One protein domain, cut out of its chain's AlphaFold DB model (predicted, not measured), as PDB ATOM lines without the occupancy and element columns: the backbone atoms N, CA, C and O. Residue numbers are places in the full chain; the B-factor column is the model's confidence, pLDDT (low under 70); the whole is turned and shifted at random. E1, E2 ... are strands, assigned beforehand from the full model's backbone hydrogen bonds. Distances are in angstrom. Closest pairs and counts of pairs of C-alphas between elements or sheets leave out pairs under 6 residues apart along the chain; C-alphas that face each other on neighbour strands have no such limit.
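AT A GLANCE: This is residues 23 to 97 of the 322 residues of the protein "Hypothetical protein" of Rotaria socialis (UniProt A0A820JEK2). What does this domain look like? It is a four-strand sheet, E3 to E6, with a separate two-strand hairpin, E1 and E2, set off from it, and a long loop, residues 44 to 63, that reaches out to one end of the long axis. How is it built along the printed part? The 75 residues printed hold no named helix and six named strands, E1 to E6 in that order, all strand by class, though under half of the residues, 34, are in named elements; both sheets are antiparallel, with orders E3, E4, E5, E6 and E1, E2. How compact is it? It is loose, with a radius of gyration of the C-alphas of 14.4 A, and elongated, with spans of 51 by 28 by 19 A.

IN THESE COORDINATES: Where do the first strands lie? E1 is residues 28 to 32, beginning at C-alpha 28 at (41.599, -40.976, 35.217), 13.1 A long, and E2 is residues 38 to 43, 14.0 A. Where are the others? E3 is residues 64 to 67, 10.2 A. E4, residues 72 to 78, measures 18.7 A and E5, residues 81 to 87, 18.9 A. E6, residues 92 to 96, is 13.3 A long and ends at C-alpha 96 at (35.249, -56.119, 45.165).

HOW THE PARTS SIT: How does the first hairpin pair? E1 and E2 are antiparallel at 167 degrees, with N 29 and O 42 at 2.8 A, within hydrogen-bond range. Residues 23 to 24 pair antiparallel with residues 29 to 30 of E1. How does the larger sheet run? E3, E4, E5 and E6 form a meander, each strand the antiparallel neighbour of the one before, and each such pair is a hairpin. Within hydrogen-bond range are N 64 and O 76 of E3 and E4 at 2.8 A, N 75 and O 83 of E4 and E5 at 2.8 A, and N 84 and O 95 of E5 and E6 at 2.9 A. What stays apart? E1 and E2 are apart from E3, E4, E5 and E6, and the edge strands E3 and E6 are apart from each other.

THE WHOLE: How large is it? The two C-alphas farthest apart, those of Ser 51 and Leu 90, are 51.1 A apart. Is the printed part unbroken, and which links are long? It has no cut; the link from E2 to E3, 20 residues, is long, and the other four are tight. Where is confidence low? The mean pLDDT of the printed part is 76.6, and residues 45 to 61 of the model are under 70.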
ATOM      1  N   GLN A  23      34.144 -45.131  32.278       81.50
ATOM      2  CA  GLN A  23      35.469 -45.466  31.774       81.50
ATOM      3  C   GLN A  23      36.492 -45.278  32.895       81.50
ATOM      4  O   GLN A  23      36.719 -44.166  33.366       81.50
ATOM      5  N   LEU A  24      37.124 -46.372  33.321       78.69
ATOM      6  CA  LEU A  24      38.165 -46.361  34.349       78.69
ATOM      7  C   LEU A  24      39.514 -46.668  33.708       78.69
ATOM      8  O   LEU A  24      39.683 -47.694  33.053       78.69
ATOM      9  N   THR A  25      40.489 -45.793  33.921       75.19
ATOM     10  CA  THR A  25      41.879 -46.011  33.510       75.19
ATOM     11  C   THR A  25      42.806 -45.902  34.719       75.19
ATOM     12  O   THR A  25      42.368 -45.588  35.826       75.19
ATOM     13  N   ALA A  26      44.099 -46.177  34.528       71.94
ATOM     14  CA  ALA A  26      45.063 -46.310  35.621       71.94
ATOM     15  C   ALA A  26      45.502 -45.060  36.412       71.94
ATOM     16  O   ALA A  26      46.190 -45.194  37.409       71.94
ATOM     17  N   LEU A  27      45.257 -43.810  36.095       71.81
ATOM     18  CA  LEU A  27      44.590 -43.153  35.009       71.81
ATOM     19  C   LEU A  27      43.851 -41.901  35.529       71.81
ATOM     20  O   LEU A  27      44.081 -41.306  36.588       71.81
ATOM     21  N   GLU A  28      42.782 -41.695  34.817       78.94
ATOM     22  CA  GLU A  28      41.599 -40.976  35.217       78.94
ATOM     23  C   GLU A  28      40.412 -41.941  35.314       78.94
ATOM     24  O   GLU A  28      40.485 -43.102  34.883       78.94
ATOM     25  N   GLY A  29      39.298 -41.453  35.836       82.38
ATOM     26  CA  GLY A  29      37.986 -42.026  35.597       82.38
ATOM     27  C   GLY A  29      37.052 -40.985  34.990       82.38
ATOM     28  O   GLY A  29      37.147 -39.794  35.293       82.38
ATOM     29  N   VAL A  30      36.175 -41.439  34.098       83.88
ATOM     30  CA  VAL A  30      35.183 -40.608  33.414       83.88
ATOM     31  C   VAL A  30      33.815 -41.270  33.531       83.88
ATOM     32  O   VAL A  30      33.659 -42.450  33.215       83.88
ATOM     33  N   GLU A  31      32.824 -40.501  33.972       85.06
ATOM     34  CA  GLU A  31      31.406 -40.850  33.902       85.06
ATOM     35  C   GLU A  31      30.801 -40.245  32.633       85.06
ATOM     36  O   GLU A  31      30.986 -39.054  32.362       85.06
ATOM     37  N   LEU A  32      30.055 -41.050  31.878       85.06
ATOM     38  CA  LEU A  32      29.316 -40.621  30.694       85.06
ATOM     39  C   LEU A  32      27.810 -40.527  30.991       85.06
ATOM     40  O   LEU A  32      27.249 -41.340  31.726       85.06
ATOM     41  N   ASN A  33      27.167 -39.529  30.393       84.25
ATOM     42  CA  ASN A  33      25.721 -39.340  30.353       84.25
ATOM     43  C   ASN A  33      25.040 -40.396  29.472       84.25
ATOM     44  O   ASN A  33      25.698 -41.188  28.795       84.25
ATOM     45  N   ILE A  34      23.702 -40.382  29.457       81.69
ATOM     46  CA  ILE A  34      22.907 -41.259  28.590       81.69
ATOM     47  C   ILE A  34      23.223 -41.058  27.101       81.69
ATOM     48  O   ILE A  34      23.275 -42.038  26.368       81.69
ATOM     49  N   ASP A  35      23.564 -39.831  26.704       83.38
ATOM     50  CA  ASP A  35      23.935 -39.473  25.329       83.38
ATOM     51  C   ASP A  35      25.414 -39.762  25.004       83.38
ATOM     52  O   ASP A  35      25.923 -39.370  23.957       83.38
ATOM     53  N   GLY A  36      26.162 -40.375  25.931       80.12
ATOM     54  CA  GLY A  36      27.602 -40.618  25.787       80.12
ATOM     55  C   GLY A  36      28.494 -39.391  26.031       80.12
ATOM     56  O   GLY A  36      29.719 -39.510  26.009       80.12
ATOM     57  N   GLY A  37      27.918 -38.217  26.313       81.56
ATOM     58  CA  GLY A  37      28.662 -37.018  26.718       81.56
ATOM     59  C   GLY A  37      29.336 -37.175  28.088       81.56
ATOM     60  O   GLY A  37      28.850 -37.907  28.943       81.56
ATOM     61  N   ARG A  38      30.456 -36.489  28.340       85.12
ATOM     62  CA  ARG A  38      31.180 -36.585  29.626       85.12
ATOM     63  C   ARG A  38      30.440 -35.811  30.721       85.12
ATOM     64  O   ARG A  38      30.290 -34.601  30.605       85.12
ATOM     65  N   ARG A  39      30.025 -36.496  31.791       84.75
ATOM     66  CA  ARG A  39      29.331 -35.897  32.945       84.75
ATOM     67  C   ARG A  39      30.285 -35.467  34.044       84.75
ATOM     68  O   ARG A  39      30.187 -34.362  34.566       84.75
ATOM     69  N   ARG A  40      31.183 -36.373  34.434       83.06
ATOM     70  CA  ARG A  40      32.151 -36.172  35.520       83.06
ATOM     71  C   ARG A  40      33.487 -36.780  35.134       83.06
ATOM     72  O   ARG A  40      33.535 -37.801  34.451       83.06
ATOM     73  N   ARG A  41      34.574 -36.165  35.590       83.31
ATOM     74  CA  ARG A  41      35.948 -36.635  35.383       83.31
ATOM     75  C   ARG A  41      36.734 -36.461  36.672       83.31
ATOM     76  O   ARG A  41      36.587 -35.445  37.342       83.31
ATOM     77  N   TRP A  42      37.566 -37.438  36.997       75.94
ATOM     78  CA  TRP A  42      38.500 -37.369  38.117       75.94
ATOM     79  C   TRP A  42      39.832 -37.988  37.710       75.94
ATOM     80  O   TRP A  42      39.867 -38.926  36.916       75.94
ATOM     81  N   ASN A  43      40.932 -37.484  38.264       75.50
ATOM     82  CA  ASN A  43      42.256 -38.076  38.080       75.50
ATOM     83  C   ASN A  43      42.663 -38.814  39.354       75.50
ATOM     84  O   ASN A  43      42.411 -38.340  40.462       75.50
ATOM     85  N   TRP A  44      43.284 -39.988  39.208       71.31
ATOM     86  CA  TRP A  44      43.792 -40.740  40.361       71.31
ATOM     87  C   TRP A  44      45.147 -40.210  40.836       71.31
ATOM     88  O   TRP A  44      45.444 -40.293  42.025       71.31
ATOM     89  N   TRP A  45      45.955 -39.636  39.932       63.56
ATOM     90  CA  TRP A  45      47.095 -38.805  40.319       63.56
ATOM     91  C   TRP A  45      46.656 -37.344  40.337       63.56
ATOM     92  O   TRP A  45      46.362 -36.737  39.312       63.56
ATOM     93  N   THR A  46      46.704 -36.740  41.509       54.28
ATOM     94  CA  THR A  46      46.957 -35.309  41.605       54.28
ATOM     95  C   THR A  46      48.358 -35.225  42.178       54.28
ATOM     96  O   THR A  46      48.553 -35.342  43.386       54.28
ATOM     97  N   LYS A  47      49.376 -35.117  41.313       48.31
ATOM     98  CA  LYS A  47      50.668 -34.625  41.792       48.31
ATOM     99  C   LYS A  47      50.437 -33.154  42.109       48.31
ATOM    100  O   LYS A  47      50.415 -32.323  41.209       48.31
ATOM    101  N   VAL A  48      50.226 -32.868  43.389       49.06
ATOM    102  CA  VAL A  48      50.325 -31.536  43.990       49.06
ATOM    103  C   VAL A  48      51.770 -31.064  43.809       49.06
ATOM    104  O   VAL A  48      52.549 -31.144  44.748       49.06
ATOM    105  N   ASN A  49      52.202 -30.735  42.585       40.97
ATOM    106  CA  ASN A  49      53.465 -30.021  42.377       40.97
ATOM    107  C   ASN A  49      53.735 -29.486  40.965       40.97
ATOM    108  O   ASN A  49      54.893 -29.296  40.593       40.97
ATOM    109  N   THR A  50      52.727 -29.243  40.126       41.38
ATOM    110  CA  THR A  50      53.007 -28.521  38.874       41.38
ATOM    111  C   THR A  50      51.833 -27.643  38.476       41.38
ATOM    112  O   THR A  50      50.852 -28.127  37.929       41.38
ATOM    113  N   SER A  51      51.996 -26.364  38.827       39.06
ATOM    114  CA  SER A  51      51.421 -25.149  38.233       39.06
ATOM    115  C   SER A  51      49.906 -25.080  38.017       39.06
ATOM    116  O   SER A  51      49.378 -25.773  37.159       39.06
ATOM    117  N   LEU A  52      49.292 -24.130  38.737       49.53
ATOM    118  CA  LEU A  52      48.121 -23.315  38.372       49.53
ATOM    119  C   LEU A  52      46.927 -24.042  37.709       49.53
ATOM    120  O   LEU A  52      46.985 -24.457  36.559       49.53
ATOM    121  N   ASP A  53      45.799 -24.073  38.423       48.50
ATOM    122  CA  ASP A  53      44.453 -24.328  37.880       48.50
ATOM    123  C   ASP A  53      44.121 -25.720  37.341       48.50
ATOM    124  O   ASP A  53      43.485 -25.898  36.303       48.50
ATOM    125  N   ALA A  54      44.381 -26.741  38.146       49.78
ATOM    126  CA  ALA A  54      43.577 -27.948  38.036       49.78
ATOM    127  C   ALA A  54      43.210 -28.427  39.434       49.78
ATOM    128  O   ALA A  54      43.885 -29.274  40.021       49.78
ATOM    129  N   HIS A  55      42.122 -27.872  39.972       46.78
ATOM    130  CA  HIS A  55      41.420 -28.397  41.143       46.78
ATOM    131  C   HIS A  55      40.780 -29.746  40.776       46.78
ATOM    132  O   HIS A  55      39.566 -29.927  40.760       46.78
ATOM    133  N   VAL A  56      41.611 -30.707  40.372       49.59
ATOM    134  CA  VAL A  56      41.166 -32.057  40.101       49.59
ATOM    135  C   VAL A  56      41.066 -32.718  41.449       49.59
ATOM    136  O   VAL A  56      42.064 -33.136  42.045       49.59
ATOM    137  N   HIS A  57      39.826 -32.768  41.918       49.12
ATOM    138  CA  HIS A  57      39.408 -33.637  42.987       49.12
ATOM    139  C   HIS A  57      39.985 -35.031  42.687       49.12
ATOM    140  O   HIS A  57      39.498 -35.752  41.812       49.12
ATOM    141  N   ALA A  58      41.022 -35.424  43.437       53.19
ATOM    142  CA  ALA A  58      41.195 -36.828  43.790       53.19
ATOM    143  C   ALA A  58      39.806 -37.364  44.190       53.19
ATOM    144  O   ALA A  58      38.991 -36.548  44.643       53.19
ATOM    145  N   PRO A  59      39.493 -38.670  44.029       52.53
ATOM    146  CA  PRO A  59      38.206 -39.202  44.472       52.53
ATOM    147  C   PRO A  59      37.919 -38.593  45.838       52.53
ATOM    148  O   PRO A  59      38.808 -38.692  46.696       52.53
ATOM    149  N   PRO A  60      36.824 -37.821  45.979       53.62
ATOM    150  CA  PRO A  60      36.655 -36.986  47.148       53.62
ATOM    151  C   PRO A  60      36.812 -37.876  48.378       53.62
ATOM    152  O   PRO A  60      36.611 -39.091  48.312       53.62
ATOM    153  N   PHE A  61      37.128 -37.301  49.535       57.84
ATOM    154  CA  PHE A  61      37.060 -38.053  50.795       57.84
ATOM    155  C   PHE A  61      35.732 -38.846  50.933       57.84
ATOM    156  O   PHE A  61      35.650 -39.826  51.671       57.84
ATOM    157  N   GLN A  62      34.714 -38.460  50.154       75.50
ATOM    158  CA  GLN A  62      33.478 -39.175  49.884       75.50
ATOM    159  C   GLN A  62      33.567 -40.137  48.671       75.50
ATOM    160  O   GLN A  62      33.879 -39.721  47.555       75.50
ATOM    161  N   PRO A  63      33.204 -41.421  48.842       84.44
ATOM    162  CA  PRO A  63      33.087 -42.369  47.739       84.44
ATOM    163  C   PRO A  63      32.125 -41.898  46.644       84.44
ATOM    164  O   PRO A  63      31.034 -41.413  46.937       84.44
ATOM    165  N   ILE A  64      32.477 -42.145  45.385       85.06
ATOM    166  CA  ILE A  64      31.602 -41.861  44.247       85.06
ATOM    167  C   ILE A  64      30.658 -43.048  44.044       85.06
ATOM    168  O   ILE A  64      31.112 -44.189  43.936       85.06
ATOM    169  N   LEU A  65      29.350 -42.793  44.013       87.44
ATOM    170  CA  LEU A  65      28.327 -43.802  43.747       87.44
ATOM    171  C   LEU A  65      27.722 -43.583  42.357       87.44
ATOM    172  O   LEU A  65      27.314 -42.472  42.020       87.44
ATOM    173  N   PHE A  66      27.635 -44.659  41.580       84.06
ATOM    174  CA  PHE A  66      27.031 -44.692  40.254       84.06
ATOM    175  C   PHE A  66      25.982 -45.792  40.192       84.06
ATOM    176  O   PHE A  66      26.291 -46.960  40.412       84.06
ATOM    177  N   HIS A  67      24.754 -45.423  39.854       86.50
ATOM    178  CA  HIS A  67      23.687 -46.379  39.596       86.50
ATOM    179  C   HIS A  67      23.697 -46.705  38.106       86.50
ATOM    180  O   HIS A  67      23.462 -45.826  37.274       86.50
ATOM    181  N   LEU A  68      24.020 -47.954  37.764       83.38
ATOM    182  CA  LEU A  68      23.842 -48.431  36.393       83.38
ATOM    183  C   LEU A  68      22.353 -48.670  36.122       83.38
ATOM    184  O   LEU A  68      21.867 -48.348  35.042       83.38
ATOM    185  N   ASN A  69      21.638 -49.172  37.131       84.25
ATOM    186  CA  ASN A  69      20.184 -49.260  37.197       84.25
ATOM    187  C   ASN A  69      19.744 -49.328  38.682       84.25
ATOM    188  O   ASN A  69      20.558 -49.091  39.582       84.25
ATOM    189  N   ASN A  70      18.472 -49.640  38.942       86.06
ATOM    190  CA  ASN A  70      17.915 -49.729  40.300       86.06
ATOM    191  C   ASN A  70      18.537 -50.856  41.145       86.06
ATOM    192  O   ASN A  70      18.528 -50.789  42.371       86.06
ATOM    193  N   GLU A  71      19.108 -51.867  40.495       90.06
ATOM    194  CA  GLU A  71      19.616 -53.088  41.120       90.06
ATOM    195  C   GLU A  71      21.150 -53.121  41.161       90.06
ATOM    196  O   GLU A  71      21.732 -53.853  41.953       90.06
ATOM    197  N   ILE A  72      21.835 -52.332  40.329       89.06
ATOM    198  CA  ILE A  72      23.285 -52.381  40.137       89.06
ATOM    199  C   ILE A  72      23.904 -51.028  40.473       89.06
ATOM    200  O   ILE A  72      23.697 -50.026  39.781       89.06
ATOM    201  N   VAL A  73      24.754 -51.028  41.500       91.06
ATOM    202  CA  VAL A  73      25.448 -49.837  41.997       91.06
ATOM    203  C   VAL A  73      26.954 -50.056  41.996       91.06
ATOM    204  O   VAL A  73      27.465 -51.009  42.580       91.06
ATOM    205  N   ILE A  74      27.696 -49.133  41.398       89.50
ATOM    206  CA  ILE A  74      29.152 -49.065  41.490       89.50
ATOM    207  C   ILE A  74      29.521 -48.023  42.542       89.50
ATOM    208  O   ILE A  74      29.127 -46.866  42.452       89.50
ATOM    209  N   LYS A  75      30.320 -48.425  43.532       90.00
ATOM    210  CA  LYS A  75      30.885 -47.546  44.558       90.00
ATOM    211  C   LYS A  75      32.399 -47.492  44.421       90.00
ATOM    212  O   LYS A  75      33.093 -48.491  44.617       90.00
ATOM    213  N   ILE A  76      32.910 -46.306  44.138       86.75
ATOM    214  CA  ILE A  76      34.325 -46.014  43.966       86.75
ATOM    215  C   ILE A  76      34.822 -45.266  45.201       86.75
ATOM    216  O   ILE A  76      34.561 -44.078  45.353       86.75
ATOM    217  N   CYS A  77      35.541 -45.947  46.093       84.31
ATOM    218  CA  CYS A  77      36.166 -45.290  47.247       84.31
ATOM    219  C   CYS A  77      37.594 -44.821  46.935       84.31
ATOM    220  O   CYS A  77      38.040 -43.793  47.420       84.31
ATOM    221  N   SER A  78      38.328 -45.616  46.160       79.69
ATOM    222  CA  SER A  78      39.661 -45.299  45.644       79.69
ATOM    223  C   SER A  78      39.951 -46.194  44.439       79.69
ATOM    224  O   SER A  78      39.191 -47.127  44.169       79.69
ATOM    225  N   GLN A  79      41.066 -45.956  43.748       79.06
ATOM    226  CA  GLN A  79      41.497 -46.763  42.600       79.06
ATOM    227  C   GLN A  79      41.528 -48.274  42.902       79.06
ATOM    228  O   GLN A  79      41.100 -49.094  42.093       79.06
ATOM    229  N   GLU A  80      41.971 -48.650  44.101       80.06
ATOM    230  CA  GLU A  80      42.072 -50.053  44.528       80.06
ATOM    231  C   GLU A  80      40.794 -50.576  45.208       80.06
ATOM    232  O   GLU A  80      40.621 -51.785  45.405       80.06
ATOM    233  N   LYS A  81      39.890 -49.673  45.601       85.88
ATOM    234  CA  LYS A  81      38.676 -49.968  46.374       85.88
ATOM    235  C   LYS A  81      37.437 -49.590  45.569       85.88
ATOM    236  O   LYS A  81      36.698 -48.674  45.930       85.88
ATOM    237  N   ILE A  82      37.222 -50.341  44.494       86.31
ATOM    238  CA  ILE A  82      36.008 -50.285  43.676       86.31
ATOM    239  C   ILE A  82      35.125 -51.477  44.036       86.31
ATOM    240  O   ILE A  82      35.589 -52.623  44.075       86.31
ATOM    241  N   TYR A  83      33.858 -51.194  44.311       89.69
ATOM    242  CA  TYR A  83      32.845 -52.182  44.639       89.69
ATOM    243  C   TYR A  83      31.706 -52.114  43.637       89.69
ATOM    244  O   TYR A  83      31.281 -51.030  43.252       89.69
ATOM    245  N   MET A  84      31.190 -53.274  43.265       91.44
ATOM    246  CA  MET A  84      29.971 -53.416  42.486       91.44
ATOM    247  C   MET A  84      28.968 -54.170  43.348       91.44
ATOM    248  O   MET A  84      29.270 -55.248  43.857       91.44
ATOM    249  N   LYS A  85      27.814 -53.561  43.567       91.88
ATOM    250  CA  LYS A  85      26.719 -54.083  44.369       91.88
ATOM    251  C   LYS A  85      25.580 -54.452  43.431       91.88
ATOM    252  O   LYS A  85      25.192 -53.629  42.610       91.88
ATOM    253  N   PHE A  86      25.068 -55.661  43.597       90.50
ATOM    254  CA  PHE A  86      23.828 -56.138  43.008       90.50
ATOM    255  C   PHE A  86      22.830 -56.292  44.150       90.50
ATOM    256  O   PHE A  86      23.079 -57.055  45.083       90.50
ATOM    257  N   SER A  87      21.745 -55.538  44.120       91.81
ATOM    258  CA  SER A  87      20.670 -55.590  45.101       91.81
ATOM    259  C   SER A  87      19.364 -55.946  44.420       91.81
ATOM    260  O   SER A  87      18.977 -55.327  43.437       91.81
ATOM    261  N   THR A  88      18.689 -56.921  45.003       89.75
ATOM    262  CA  THR A  88      17.277 -57.228  44.783       89.75
ATOM    263  C   THR A  88      16.520 -56.884  46.067       89.75
ATOM    264  O   THR A  88      17.149 -56.578  47.081       89.75
ATOM    265  N   GLU A  89      15.191 -56.971  46.065       88.19
ATOM    266  CA  GLU A  89      14.376 -56.721  47.269       88.19
ATOM    267  C   GLU A  89      14.763 -57.616  48.459       88.19
ATOM    268  O   GLU A  89      14.602 -57.227  49.612       88.19
ATOM    269  N   LEU A  90      15.299 -58.809  48.185       91.19
ATOM    270  CA  LEU A  90      15.552 -59.836  49.197       91.19
ATOM    271  C   LEU A  90      17.036 -60.027  49.520       91.19
ATOM    272  O   LEU A  90      17.375 -60.494  50.606       91.19
ATOM    273  N   VAL A  91      17.926 -59.736  48.567       91.38
ATOM    274  CA  VAL A  91      19.346 -60.095  48.669       91.38
ATOM    275  C   VAL A  91      20.232 -59.014  48.076       91.38
ATOM    276  O   VAL A  91      19.979 -58.496  46.987       91.38
ATOM    277  N   GLU A  92      21.334 -58.748  48.773       92.12
ATOM    278  CA  GLU A  92      22.422 -57.895  48.319       92.12
ATOM    279  C   GLU A  92      23.722 -58.697  48.193       92.12
ATOM    280  O   GLU A  92      24.159 -59.358  49.136       92.12
ATOM    281  N   ILE A  93      24.381 -58.586  47.040       90.00
ATOM    282  CA  ILE A  93      25.696 -59.168  46.780       90.00
ATOM    283  C   ILE A  93      26.666 -58.052  46.408       90.00
ATOM    284  O   ILE A  93      26.405 -57.238  45.524       90.00
ATOM    285  N   LYS A  94      27.824 -58.030  47.069       91.56
ATOM    286  CA  LYS A  94      28.861 -57.020  46.859       91.56
ATOM    287  C   LYS A  94      30.158 -57.661  46.387       91.56
ATOM    288  O   LYS A  94      30.817 -58.385  47.128       91.56
ATOM    289  N   PHE A  95      30.576 -57.305  45.182       85.94
ATOM    290  CA  PHE A  95      31.843 -57.713  44.596       85.94
ATOM    291  C   PHE A  95      32.885 -56.615  44.763       85.94
ATOM    292  O   PHE A  95      32.655 -55.449  44.434       85.94
ATOM    293  N   LYS A  96      34.072 -56.984  45.245       85.38
ATOM    294  CA  LYS A  96      35.249 -56.119  45.165       85.38
ATOM    295  C   LYS A  96      35.861 -56.286  43.777       85.38
ATOM    296  O   LYS A  96      36.659 -57.185  43.550       85.38
ATOM    297  N   VAL A  97      35.481 -55.400  42.867       81.44
ATOM    298  CA  VAL A  97      35.984 -55.355  41.481       81.44
ATOM    299  C   VAL A  97      37.306 -54.601  41.349       81.44
ATOM    300  O   VAL A  97      37.790 -54.456  40.235       81.44
TER     301      VAL A  97